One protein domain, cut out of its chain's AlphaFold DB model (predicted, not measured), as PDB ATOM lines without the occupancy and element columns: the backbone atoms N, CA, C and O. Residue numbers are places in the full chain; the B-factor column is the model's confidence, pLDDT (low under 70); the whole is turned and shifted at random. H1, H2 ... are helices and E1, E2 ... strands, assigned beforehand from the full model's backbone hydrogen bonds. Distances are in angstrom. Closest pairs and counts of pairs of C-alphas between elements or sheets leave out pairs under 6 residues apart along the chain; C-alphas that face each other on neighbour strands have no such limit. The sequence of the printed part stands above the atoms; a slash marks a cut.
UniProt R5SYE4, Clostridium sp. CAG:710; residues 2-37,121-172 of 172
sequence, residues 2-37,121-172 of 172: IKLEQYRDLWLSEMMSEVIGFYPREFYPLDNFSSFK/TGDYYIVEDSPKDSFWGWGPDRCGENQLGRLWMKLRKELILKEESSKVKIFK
ATOM      1  N   ILE A   2      10.978 -33.472  44.557       44.16
ATOM      2  CA  ILE A   2      10.893 -32.237  43.768       44.16
ATOM      3  C   ILE A   2      11.616 -32.537  42.457       44.16
ATOM      4  O   ILE A   2      12.813 -32.810  42.467       44.16
ATOM      5  N   LYS A   3      10.886 -32.564  41.341       50.62
ATOM      6  CA  LYS A   3      11.490 -32.726  40.018       50.62
ATOM      7  C   LYS A   3      12.071 -31.364  39.636       50.62
ATOM      8  O   LYS A   3      11.314 -30.459  39.297       50.62
ATOM      9  N   LEU A   4      13.383 -31.189  39.795       54.28
ATOM     10  CA  LEU A   4      14.069 -29.991  39.308       54.28
ATOM     11  C   LEU A   4      13.944 -29.965  37.784       54.28
ATOM     12  O   LEU A   4      14.325 -30.927  37.117       54.28
ATOM     13  N   GLU A   5      13.399 -28.882  37.240       57.84
ATOM     14  CA  GLU A   5      13.421 -28.635  35.803       57.84
ATOM     15  C   GLU A   5      14.819 -28.139  35.442       57.84
ATOM     16  O   GLU A   5      15.165 -26.976  35.630       57.84
ATOM     17  N   GLN A   6      15.667 -29.074  35.028       54.31
ATOM     18  CA  GLN A   6      17.073 -28.808  34.788       54.31
ATOM     19  C   GLN A   6      17.265 -28.376  33.332       54.31
ATOM     20  O   GLN A   6      17.106 -29.177  32.411       54.31
ATOM     21  N   TYR A   7      17.650 -27.119  33.114       53.34
ATOM     22  CA  TYR A   7      18.021 -26.613  31.788       53.34
ATOM     23  C   TYR A   7      19.427 -27.123  31.433       53.34
ATOM     24  O   TYR A   7      20.443 -26.480  31.710       53.34
ATOM     25  N   ARG A   8      19.486 -28.346  30.901       58.22
ATOM     26  CA  ARG A   8      20.715 -29.101  30.608       58.22
ATOM     27  C   ARG A   8      20.841 -29.447  29.136       58.22
ATOM     28  O   ARG A   8      19.865 -29.431  28.394       58.22
ATOM     29  N   ASP A   9      22.054 -29.839  28.756       54.50
ATOM     30  CA  ASP A   9      22.279 -30.633  27.552       54.50
ATOM     31  C   ASP A   9      21.389 -31.880  27.563       54.50
ATOM     32  O   ASP A   9      21.363 -32.606  28.563       54.50
ATOM     33  N   LEU A  10      20.699 -32.143  26.451       56.28
ATOM     34  CA  LEU A  10      19.765 -33.267  26.311       56.28
ATOM     35  C   LEU A  10      20.424 -34.602  26.682       56.28
ATOM     36  O   LEU A  10      19.836 -35.401  27.403       56.28
ATOM     37  N   TRP A  11      21.693 -34.781  26.302       63.84
ATOM     38  CA  TRP A  11      22.470 -35.983  26.605       63.84
ATOM     39  C   TRP A  11      22.599 -36.259  28.117       63.84
ATOM     40  O   TRP A  11      22.439 -37.394  28.559       63.84
ATOM     41  N   LEU A  12      22.849 -35.229  28.934       61.00
ATOM     42  CA  LEU A  12      22.977 -35.361  30.396       61.00
ATOM     43  C   LEU A  12      21.625 -35.662  31.053       61.00
ATOM     44  O   LEU A  12      21.561 -36.454  31.991       61.00
ATOM     45  N   SER A  13      20.554 -35.047  30.551       62.72
ATOM     46  CA  SER A  13      19.190 -35.302  31.020       62.72
ATOM     47  C   SER A  13      18.722 -36.725  30.713       62.72
ATOM     48  O   SER A  13      18.019 -37.318  31.528       62.72
ATOM     49  N   GLU A  14      19.119 -37.278  29.566       64.44
ATOM     50  CA  GLU A  14      18.747 -38.630  29.138       64.44
ATOM     51  C   GLU A  14      19.589 -39.721  29.811       64.44
ATOM     52  O   GLU A  14      19.055 -40.767  30.172       64.44
ATOM     53  N   MET A  15      20.893 -39.491  29.997       64.44
ATOM     54  CA  MET A  15      21.828 -40.524  30.467       64.44
ATOM     55  C   MET A  15      22.122 -40.468  31.972       64.44
ATOM     56  O   MET A  15      22.531 -41.476  32.544       64.44
ATOM     57  N   MET A  16      21.961 -39.310  32.624       66.31
ATOM     58  CA  MET A  16      22.380 -39.093  34.017       66.31
ATOM     59  C   MET A  16      21.398 -38.191  34.778       66.31
ATOM     60  O   MET A  16      21.766 -37.148  35.327       66.31
ATOM     61  N   SER A  17      20.134 -38.611  34.852       64.75
ATOM     62  CA  SER A  17      19.069 -37.849  35.521       64.75
ATOM     63  C   SER A  17      19.320 -37.581  37.013       64.75
ATOM     64  O   SER A  17      18.674 -36.705  37.578       64.75
ATOM     65  N   GLU A  18      20.246 -38.308  37.652       75.06
ATOM     66  CA  GLU A  18      20.570 -38.223  39.087       75.06
ATOM     67  C   GLU A  18      21.831 -37.393  39.425       75.06
ATOM     68  O   GLU A  18      22.171 -37.225  40.599       75.06
ATOM     69  N   VAL A  19      22.517 -36.825  38.428       76.25
ATOM     70  CA  VAL A  19      23.731 -36.002  38.625       76.25
ATOM     71  C   VAL A  19      23.422 -34.530  38.410       76.25
ATOM     72  O   VAL A  19      22.607 -34.242  37.556       76.25
ATOM     73  N   ILE A  20      24.046 -33.591  39.125       74.88
ATOM     74  CA  ILE A  20      24.044 -32.138  38.873       74.88
ATOM     75  C   ILE A  20      25.457 -31.681  38.500       74.88
ATOM     76  O   ILE A  20      26.348 -31.748  39.338       74.88
ATOM     77  N   GLY A  21      25.627 -31.181  37.270       71.25
ATOM     78  CA  GLY A  21      26.819 -30.453  36.810       71.25
ATOM     79  C   GLY A  21      26.705 -28.942  37.049       71.25
ATOM     80  O   GLY A  21      25.586 -28.409  37.093       71.25
ATOM     81  N   PHE A  22      27.831 -28.243  37.192       75.62
ATOM     82  CA  PHE A  22      27.858 -26.800  37.464       75.62
ATOM     83  C   PHE A  22      28.858 -25.971  36.635       75.62
ATOM     84  O   PHE A  22      28.956 -24.766  36.863       75.62
ATOM     85  N   TYR A  23      29.479 -26.551  35.607       61.91
ATOM     86  CA  TYR A  23      30.464 -25.931  34.721       61.91
ATOM     87  C   TYR A  23      29.929 -25.717  33.288       61.91
ATOM     88  O   TYR A  23      29.947 -26.629  32.459       61.91
ATOM     89  N   PRO A  24      29.524 -24.493  32.898       53.28
ATOM     90  CA  PRO A  24      28.651 -23.534  33.577       53.28
ATOM     91  C   PRO A  24      27.166 -23.782  33.222       53.28
ATOM     92  O   PRO A  24      26.801 -23.847  32.047       53.28
ATOM     93  N   ARG A  25      26.278 -23.909  34.222       71.81
ATOM     94  CA  ARG A  25      24.818 -24.144  34.043       71.81
ATOM     95  C   ARG A  25      24.002 -23.521  35.192       71.81
ATOM     96  O   ARG A  25      24.487 -22.648  35.901       71.81
ATOM     97  N   GLU A  26      22.766 -23.976  35.417       77.44
ATOM     98  CA  GLU A  26      21.854 -23.521  36.488       77.44
ATOM     99  C   GLU A  26      22.487 -23.459  37.900       77.44
ATOM    100  O   GLU A  26      22.088 -22.639  38.736       77.44
ATOM    101  N   PHE A  27      23.481 -24.316  38.155       85.50
ATOM    102  CA  PHE A  27      24.213 -24.414  39.417       85.50
ATOM    103  C   PHE A  27      25.592 -23.742  39.391       85.50
ATOM    104  O   PHE A  27      26.370 -23.948  40.314       85.50
ATOM    105  N   TYR A  28      25.857 -22.856  38.422       89.00
ATOM    106  CA  TYR A  28      27.053 -22.000  38.370       89.00
ATOM    107  C   TYR A  28      27.438 -21.322  39.702       89.00
ATOM    108  O   TYR A  28      28.628 -21.180  39.960       89.00
ATOM    109  N   PRO A  29      26.513 -20.955  40.616       94.31
ATOM    110  CA  PRO A  29      26.901 -20.478  41.947       94.31
ATOM    111  C   PRO A  29      27.787 -21.436  42.764       94.31
ATOM    112  O   PRO A  29      28.420 -20.996  43.722       94.31
ATOM    113  N   LEU A  30      27.844 -22.724  42.413       95.31
ATOM    114  CA  LEU A  30      28.724 -23.721  43.030       95.31
ATOM    115  C   LEU A  30      30.138 -23.739  42.419       95.31
ATOM    116  O   LEU A  30      31.059 -24.269  43.033       95.31
ATOM    117  N   ASP A  31      30.346 -23.110  41.267       95.06
ATOM    118  CA  ASP A  31      31.666 -22.957  40.655       95.06
ATOM    119  C   ASP A  31      32.543 -22.022  41.514       95.06
ATOM    120  O   ASP A  31      32.091 -20.952  41.940       95.06
ATOM    121  N   ASN A  32      33.790 -22.394  41.803       96.25
ATOM    122  CA  ASN A  32      34.746 -21.547  42.528       96.25
ATOM    123  C   ASN A  32      35.139 -20.279  41.744       96.25
ATOM    124  O   ASN A  32      35.486 -19.276  42.371       96.25
ATOM    125  N   PHE A  33      34.997 -20.280  40.417       95.75
ATOM    126  CA  PHE A  33      35.214 -19.125  39.541       95.75
ATOM    127  C   PHE A  33      34.032 -18.154  39.512       95.75
ATOM    128  O   PHE A  33      34.161 -17.037  39.009       95.75
ATOM    129  N   SER A  34      32.869 -18.549  40.040       95.31
ATOM    130  CA  SER A  34      31.694 -17.680  40.014       95.31
ATOM    131  C   SER A  34      31.885 -16.412  40.847       95.31
ATOM    132  O   SER A  34      32.477 -16.432  41.927       95.31
ATOM    133  N   SER A  35      31.339 -15.301  40.342       94.19
ATOM    134  CA  SER A  35      31.475 -13.948  40.903       94.19
ATOM    135  C   SER A  35      30.613 -13.721  42.154       94.19
ATOM    136  O   SER A  35      29.788 -12.809  42.209       94.19
ATOM    137  N   PHE A  36      30.789 -14.578  43.155       96.62
ATOM    138  CA  PHE A  36      30.256 -14.417  44.503       96.62
ATOM    139  C   PHE A  36      31.419 -14.080  45.421       96.62
ATOM    140  O   PHE A  36      32.291 -14.920  45.653       96.62
ATOM    141  N   LYS A  37      31.428 -12.838  45.912       97.81
ATOM    142  CA  LYS A  37      32.519 -12.330  46.737       97.81
ATOM    143  C   LYS A  37      32.651 -13.134  48.028       97.81
ATOM    144  O   LYS A  37      31.648 -13.589  48.586       97.81
ATOM    145  N   THR A 121      19.772 -28.512  45.460       90.69
ATOM    146  CA  THR A 121      20.298 -29.765  44.895       90.69
ATOM    147  C   THR A 121      19.759 -31.024  45.581       90.69
ATOM    148  O   THR A 121      19.955 -32.105  45.041       90.69
ATOM    149  N   GLY A 122      19.092 -30.931  46.738       90.19
ATOM    150  CA  GLY A 122      18.509 -32.092  47.423       90.19
ATOM    151  C   GLY A 122      19.521 -33.223  47.620       90.19
ATOM    152  O   GLY A 122      20.623 -32.983  48.101       90.19
ATOM    153  N   ASP A 123      19.164 -34.435  47.196       89.12
ATOM    154  CA  ASP A 123      20.028 -35.621  47.283       89.12
ATOM    155  C   ASP A 123      20.827 -35.901  46.001       89.12
ATOM    156  O   ASP A 123      21.583 -36.871  45.944       89.12
ATOM    157  N   TYR A 124      20.705 -35.052  44.975       90.94
ATOM    158  CA  TYR A 124      21.407 -35.249  43.707       90.94
ATOM    159  C   TYR A 124      22.929 -35.259  43.907       90.94
ATOM    160  O   TYR A 124      23.472 -34.514  44.736       90.94
ATOM    161  N   TYR A 125      23.625 -36.085  43.128       92.44
ATOM    162  CA  TYR A 125      25.083 -36.150  43.144       92.44
ATOM    163  C   TYR A 125      25.663 -34.913  42.450       92.44
ATOM    164  O   TYR A 125      25.317 -34.642  41.305       92.44
ATOM    165  N   ILE A 126      26.513 -34.141  43.130       93.38
ATOM    166  CA  ILE A 126      27.060 -32.886  42.591       93.38
ATOM    167  C   ILE A 126      28.418 -33.164  41.938       93.38
ATOM    168  O   ILE A 126      29.286 -33.783  42.557       93.38
ATOM    169  N   VAL A 127      28.609 -32.689  40.706       92.50
ATOM    170  CA  VAL A 127      29.820 -32.880  39.903       92.50
ATOM    171  C   VAL A 127      30.320 -31.551  39.359       92.50
ATOM    172  O   VAL A 127      29.554 -30.809  38.752       92.50
ATOM    173  N   GLU A 128      31.607 -31.274  39.553       90.56
ATOM    174  CA  GLU A 128      32.312 -30.300  38.718       90.56
ATOM    175  C   GLU A 128      32.593 -30.992  37.375       90.56
ATOM    176  O   GLU A 128      33.319 -31.989  37.307       90.56
ATOM    177  N   ASP A 129      31.911 -30.535  36.323       85.12
ATOM    178  CA  ASP A 129      31.896 -31.169  35.007       85.12
ATOM    179  C   ASP A 129      32.928 -30.596  34.017       85.12
ATOM    180  O   ASP A 129      32.758 -30.704  32.796       85.12
ATOM    181  N   SER A 130      34.051 -30.060  34.506       83.94
ATOM    182  CA  SER A 130      35.167 -29.632  33.663       83.94
ATOM    183  C   SER A 130      35.722 -30.803  32.854       83.94
ATOM    184  O   SER A 130      36.192 -31.791  33.421       83.94
ATOM    185  N   PRO A 131      35.795 -30.692  31.517       82.19
ATOM    186  CA  PRO A 131      36.358 -31.741  30.671       82.19
ATOM    187  C   PRO A 131      37.893 -31.821  30.753       82.19
ATOM    188  O   PRO A 131      38.510 -32.560  29.991       82.19
ATOM    189  N   LYS A 132      38.537 -31.016  31.608       85.44
ATOM    190  CA  LYS A 132      40.000 -30.873  31.666       85.44
ATOM    191  C   LYS A 132      40.575 -31.181  33.042       85.44
ATOM    192  O   LYS A 132      41.688 -31.693  33.120       85.44
ATOM    193  N   ASP A 133      39.850 -30.870  34.113       89.12
ATOM    194  CA  ASP A 133      40.340 -31.041  35.480       89.12
ATOM    195  C   ASP A 133      39.863 -32.376  36.057       89.12
ATOM    196  O   ASP A 133      38.679 -32.564  36.314       89.12
ATOM    197  N   SER A 134      40.792 -33.316  36.237       94.06
ATOM    198  CA  SER A 134      40.493 -34.642  36.801       94.06
ATOM    199  C   SER A 134      40.648 -34.702  38.323       94.06
ATOM    200  O   SER A 134      40.336 -35.730  38.913       94.06
ATOM    201  N   PHE A 135      41.160 -33.648  38.964       95.69
ATOM    202  CA  PHE A 135      41.298 -33.593  40.420       95.69
ATOM    203  C   PHE A 135      40.079 -32.904  41.039       95.69
ATOM    204  O   PHE A 135      39.369 -33.485  41.859       95.69
ATOM    205  N   TRP A 136      39.795 -31.667  40.629       96.06
ATOM    206  CA  TRP A 136      38.631 -30.939  41.134       96.06
ATOM    207  C   TRP A 136      37.328 -31.417  40.501       96.06
ATOM    208  O   TRP A 136      36.317 -31.484  41.206       96.06
ATOM    209  N   GLY A 137      37.385 -31.805  39.226       93.06
ATOM    210  CA  GLY A 137      36.255 -32.285  38.441       93.06
ATOM    211  C   GLY A 137      36.377 -33.714  37.953       93.06
ATOM    212  O   GLY A 137      37.174 -34.512  38.454       93.06
ATOM    213  N   TRP A 138      35.528 -34.045  36.983       92.44
ATOM    214  CA  TRP A 138      35.452 -35.383  36.394       92.44
ATOM    215  C   TRP A 138      36.436 -35.616  35.233       92.44
ATOM    216  O   TRP A 138      36.602 -36.753  34.808       92.44
ATOM    217  N   GLY A 139      37.129 -34.588  34.735       89.88
ATOM    218  CA  GLY A 139      38.125 -34.729  33.674       89.88
ATOM    219  C   GLY A 139      37.584 -35.168  32.297       89.88
ATOM    220  O   GLY A 139      36.374 -35.209  32.062       89.88
ATOM    221  N   PRO A 140      38.488 -35.477  31.347       87.19
ATOM    222  CA  PRO A 140      38.140 -35.758  29.950       87.19
ATOM    223  C   PRO A 140      37.394 -37.084  29.744       87.19
ATOM    224  O   PRO A 140      36.624 -37.208  28.793       87.19
ATOM    225  N   ASP A 141      37.610 -38.065  30.620       88.69
ATOM    226  CA  ASP A 141      36.976 -39.388  30.596       88.69
ATOM    227  C   ASP A 141      35.805 -39.515  31.586       88.69
ATOM    228  O   ASP A 141      35.138 -40.548  31.625       88.69
ATOM    229  N   ARG A 142      35.520 -38.448  32.347       89.00
ATOM    230  CA  ARG A 142      34.495 -38.391  33.400       89.00
ATOM    231  C   ARG A 142      34.755 -39.338  34.579       89.00
ATOM    232  O   ARG A 142      33.830 -39.643  35.331       89.00
ATOM    233  N   CYS A 143      35.997 -39.790  34.752       90.31
ATOM    234  CA  CYS A 143      36.433 -40.643  35.861       90.31
ATOM    235  C   CYS A 143      37.308 -39.906  36.891       90.31
ATOM    236  O   CYS A 143      37.870 -40.543  37.782       90.31
ATOM    237  N   GLY A 144      37.414 -38.580  36.789       93.88
ATOM    238  CA  GLY A 144      38.127 -37.736  37.742       93.88
ATOM    239  C   GLY A 144      37.579 -37.809  39.171       93.88
ATOM    240  O   GLY A 144      36.478 -38.291  39.441       93.88
ATOM    241  N   GLU A 145      38.371 -37.313  40.114       96.44
ATOM    242  CA  GLU A 145      38.119 -37.449  41.548       96.44
ATOM    243  C   GLU A 145      36.885 -36.669  42.023       96.44
ATOM    244  O   GLU A 145      36.280 -37.041  43.041       96.44
ATOM    245  N   ASN A 146      36.497 -35.615  41.288       96.69
ATOM    246  CA  ASN A 146      35.383 -34.726  41.613       96.69
ATOM    247  C   ASN A 146      35.482 -34.178  43.052       96.69
ATOM    248  O   ASN A 146      34.505 -34.171  43.811       96.69
ATOM    249  N   GLN A 147      36.683 -33.759  43.470       98.06
ATOM    250  CA  GLN A 147      36.904 -33.272  44.835       98.06
ATOM    251  C   GLN A 147      36.009 -32.071  45.164       98.06
ATOM    252  O   GLN A 147      35.471 -31.993  46.269       98.06
ATOM    253  N   LEU A 148      35.762 -31.175  44.202       97.56
ATOM    254  CA  LEU A 148      34.932 -29.995  44.439       97.56
ATOM    255  C   LEU A 148      33.463 -30.376  44.678       97.56
ATOM    256  O   LEU A 148      32.846 -29.915  45.641       97.56
ATOM    257  N   GLY A 149      32.914 -31.283  43.862       97.19
ATOM    258  CA  GLY A 149      31.572 -31.827  44.073       97.19
ATOM    259  C   GLY A 149      31.442 -32.543  45.421       97.19
ATOM    260  O   GLY A 149      30.460 -32.340  46.140       97.19
ATOM    261  N   ARG A 150      32.456 -33.325  45.820       98.00
ATOM    262  CA  ARG A 150      32.507 -33.996  47.136       98.00
ATOM    263  C   ARG A 150      32.472 -33.006  48.298       98.00
ATOM    264  O   ARG A 150      31.711 -33.231  49.241       98.00
ATOM    265  N   LEU A 151      33.231 -31.909  48.224       98.56
ATOM    266  CA  LEU A 151      33.192 -30.844  49.231       98.56
ATOM    267  C   LEU A 151      31.799 -30.211  49.319       98.56
ATOM    268  O   LEU A 151      31.262 -30.066  50.418       98.56
ATOM    269  N   TRP A 152      31.155 -29.926  48.185       98.25
ATOM    270  CA  TRP A 152      29.784 -29.411  48.184       98.25
ATOM    271  C   TRP A 152      28.785 -30.364  48.838       98.25
ATOM    272  O   TRP A 152      27.965 -29.937  49.654       98.25
ATOM    273  N   MET A 153      28.867 -31.661  48.535       98.19
ATOM    274  CA  MET A 153      28.008 -32.670  49.156       98.19
ATOM    275  C   MET A 153      28.272 -32.813  50.662       98.19
ATOM    276  O   MET A 153      27.318 -32.973  51.429       98.19
ATOM    277  N   LYS A 154      29.534 -32.703  51.104       98.31
ATOM    278  CA  LYS A 154      29.901 -32.662  52.530       98.31
ATOM    279  C   LYS A 154      29.243 -31.468  53.227       98.31
ATOM    280  O   LYS A 154      28.507 -31.663  54.193       98.31
ATOM    281  N   LEU A 155      29.433 -30.257  52.700       98.31
ATOM    282  CA  LEU A 155      28.866 -29.026  53.264       98.31
ATOM    283  C   LEU A 155      27.331 -29.058  53.284       98.31
ATOM    284  O   LEU A 155      26.714 -28.688  54.283       98.31
ATOM    285  N   ARG A 156      26.696 -29.574  52.222       97.75
ATOM    286  CA  ARG A 156      25.241 -29.787  52.164       97.75
ATOM    287  C   ARG A 156      24.758 -30.685  53.304       97.75
ATOM    288  O   ARG A 156      23.790 -30.342  53.978       97.75
ATOM    289  N   LYS A 157      25.441 -31.809  53.545       97.31
ATOM    290  CA  LYS A 157      25.096 -32.746  54.625       97.31
ATOM    291  C   LYS A 157      25.203 -32.093  56.004       97.31
ATOM    292  O   LYS A 157      24.313 -32.271  56.831       97.31
ATOM    293  N   GLU A 158      26.258 -31.321  56.250       96.81
ATOM    294  CA  GLU A 158      26.441 -30.603  57.519       96.81
ATOM    295  C   GLU A 158      25.320 -29.586  57.782       96.81
ATOM    296  O   GLU A 158      24.821 -29.492  58.906       96.81
ATOM    297  N   LEU A 159      24.888 -28.859  56.747       94.69
ATOM    298  CA  LEU A 159      23.793 -27.890  56.843       94.69
ATOM    299  C   LEU A 159      22.460 -28.556  57.208       94.69
ATOM    300  O   LEU A 159      21.765 -28.067  58.099       94.69
ATOM    301  N   ILE A 160      22.139 -29.688  56.575       92.69
ATOM    302  CA  ILE A 160      20.917 -30.459  56.860       92.69
ATOM    303  C   ILE A 160      20.915 -30.939  58.319       92.69
ATOM    304  O   ILE A 160      19.958 -30.692  59.054       92.69
ATOM    305  N   LEU A 161      22.021 -31.533  58.783       92.81
ATOM    306  CA  LEU A 161      22.150 -32.021  60.164       92.81
ATOM    307  C   LEU A 161      22.033 -30.893  61.204       92.81
ATOM    308  O   LEU A 161      21.456 -31.080  62.283       92.81
ATOM    309  N   LYS A 162      22.573 -29.706  60.895       89.38
ATOM    310  CA  LYS A 162      22.461 -28.520  61.757       89.38
ATOM    311  C   LYS A 162      21.012 -28.043  61.869       89.38
ATOM    312  O   LYS A 162      20.580 -27.666  62.964       89.38
ATOM    313  N   GLU A 163      20.255 -28.074  60.774       85.25
ATOM    314  CA  GLU A 163      18.839 -27.695  60.758       85.25
ATOM    315  C   GLU A 163      17.977 -28.673  61.572       85.25
ATOM    316  O   GLU A 163      17.174 -28.246  62.405       85.25
ATOM    317  N   GLU A 164      18.186 -29.980  61.409       85.44
ATOM    318  CA  GLU A 164      17.495 -31.025  62.179       85.44
ATOM    319  C   GLU A 164      17.774 -30.907  63.682       85.44
ATOM    320  O   GLU A 164      16.852 -30.906  64.502       85.44
ATOM    321  N   SER A 165      19.044 -30.709  64.048       83.12
ATOM    322  CA  SER A 165      19.460 -30.511  65.441       83.12
ATOM    323  C   SER A 165      18.832 -29.261  66.064       83.12
ATOM    324  O   SER A 165      18.505 -29.252  67.253       83.12
ATOM    325  N   SER A 166      18.651 -28.202  65.273       80.19
ATOM    326  CA  SER A 166      18.020 -26.957  65.723       80.19
ATOM    327  C   SER A 166      16.516 -27.136  65.932       80.19
ATOM    328  O   SER A 166      15.986 -26.677  66.939       80.19
ATOM    329  N   LYS A 167      15.837 -27.875  65.043       73.25
ATOM    330  CA  LYS A 167      14.413 -28.218  65.191       73.25
ATOM    331  C   LYS A 167      14.171 -29.046  66.453       73.25
ATOM    332  O   LYS A 167      13.315 -28.688  67.252       73.25
ATOM    333  N   VAL A 168      14.968 -30.089  66.697       70.25
ATOM    334  CA  VAL A 168      14.832 -30.951  67.891       70.25
ATOM    335  C   VAL A 168      14.995 -30.171  69.203       70.25
ATOM    336  O   VAL A 168      14.335 -30.501  70.184       70.25
ATOM    337  N   LYS A 169      15.833 -29.127  69.234       62.38
ATOM    338  CA  LYS A 169      16.010 -28.262  70.416       62.38
ATOM    339  C   LYS A 169      14.836 -27.317  70.685       62.38
ATOM    340  O   LYS A 169      14.695 -26.885  71.816       62.38
ATOM    341  N   ILE A 170      14.026 -26.984  69.680       63.78
ATOM    342  CA  ILE A 170      12.852 -26.107  69.840       63.78
ATOM    343  C   ILE A 170      11.650 -26.885  70.407       63.78
ATOM    344  O   ILE A 170      10.779 -26.297  71.039       63.78
ATOM    345  N   PHE A 171      11.604 -28.204  70.199       54.72
ATOM    346  CA  PHE A 171      10.509 -29.077  70.644       54.72
ATOM    347  C   PHE A 171      10.788 -29.827  71.964       54.72
ATOM    348  O   PHE A 171      10.037 -30.741  72.306       54.72
ATOM    349  N   LYS A 172      11.854 -29.475  72.691       47.34
ATOM    350  CA  LYS A 172      12.168 -29.977  74.040       47.34
ATOM    351  C   LYS A 172      12.141 -28.830  75.035       47.34
ATOM    352  O   LYS A 172      11.703 -29.087  76.174       47.34
TER     353      LYS A 172
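What this domain is: This is residues 2 to 37 and 121 to 172 of the 172 residues of a protein of Clostridium sp. CAG:710 (UniProt R5SYE4). A long, straight helix, H2, sticks out as an arm with its residues 161 to 170, while its first residues, 147 to 153, pack on a small head made mostly of loops. In the head the two short strands E1 and E2 lie side by side as a tiny parallel sheet, with the short helix H1 near E1 and the beginning of H2 beside E2. The printed part has 88 residues, with two named helices and two named strands in the order H1, E1, E2, H2; under half of the residues are in named elements, and the class is mostly helix. The whole is loose and elongated, with a radius of gyration of the C-alphas of 15.2 A and spans of 51 by 27 by 26 A.

How they stand to each other: Going along the printed part, H1, residues 10 to 15, leads by a tight link of 3 residues to E1, residues 19 to 21. H1 and E1 are near each other, with 5 pairs of C-alphas within 10 A. E1 and E2, residues 125 to 127, are parallel neighbours at 28 degrees, and the C-alphas of Val 19 and Tyr 125, which face each other, are 4.7 A apart. Across this pair N 20 and O 125 are 2.7 A apart and N 127 and O 20 are 2.8 A apart, both within hydrogen-bond range. E2 and H2, residues 147 to 170, have 9 pairs of C-alphas within 8 A, the closest being those of Val 127 and Gly 149, 4.6 A apart. H1 is apart from E2 and from H2, and E1 is apart from H2. In H1 and H2 every O i to N i+4 pair is within hydrogen-bond range.

Where its parts are: H1, residues 10 to 15, begins at C-alpha 10 (19.765, -33.267, 26.311) and is 8.6 A long from first to last C-alpha. E1, residues 19 to 21, begins at C-alpha 19 (23.731, -36.002, 38.625), and E2 holds residues 125 to 127; each is 6.6 A long. H2 runs 35.4 A from C-alpha 147 to C-alpha 170 (12.852, -26.107, 69.840).

The domain as a whole: The two C-alphas farthest apart are those of Pro 140 and Lys 172, at 51.5 A. Residues 161 to 172, of which 161 to 170 belong to H2, stand free; the body without them spans 31 by 30 by 22 A. Residues 38 to 120 are not printed, and C-alphas 37 and 121 are 21.4 A apart across this cut, which falls in the link from E1 to E2. The link from E2 to H2 is long, with 19 residues. The mean pLDDT of the printed part is 82.0, and residues 2 to 17, 23 to 24 and 169 to 172 are under 70.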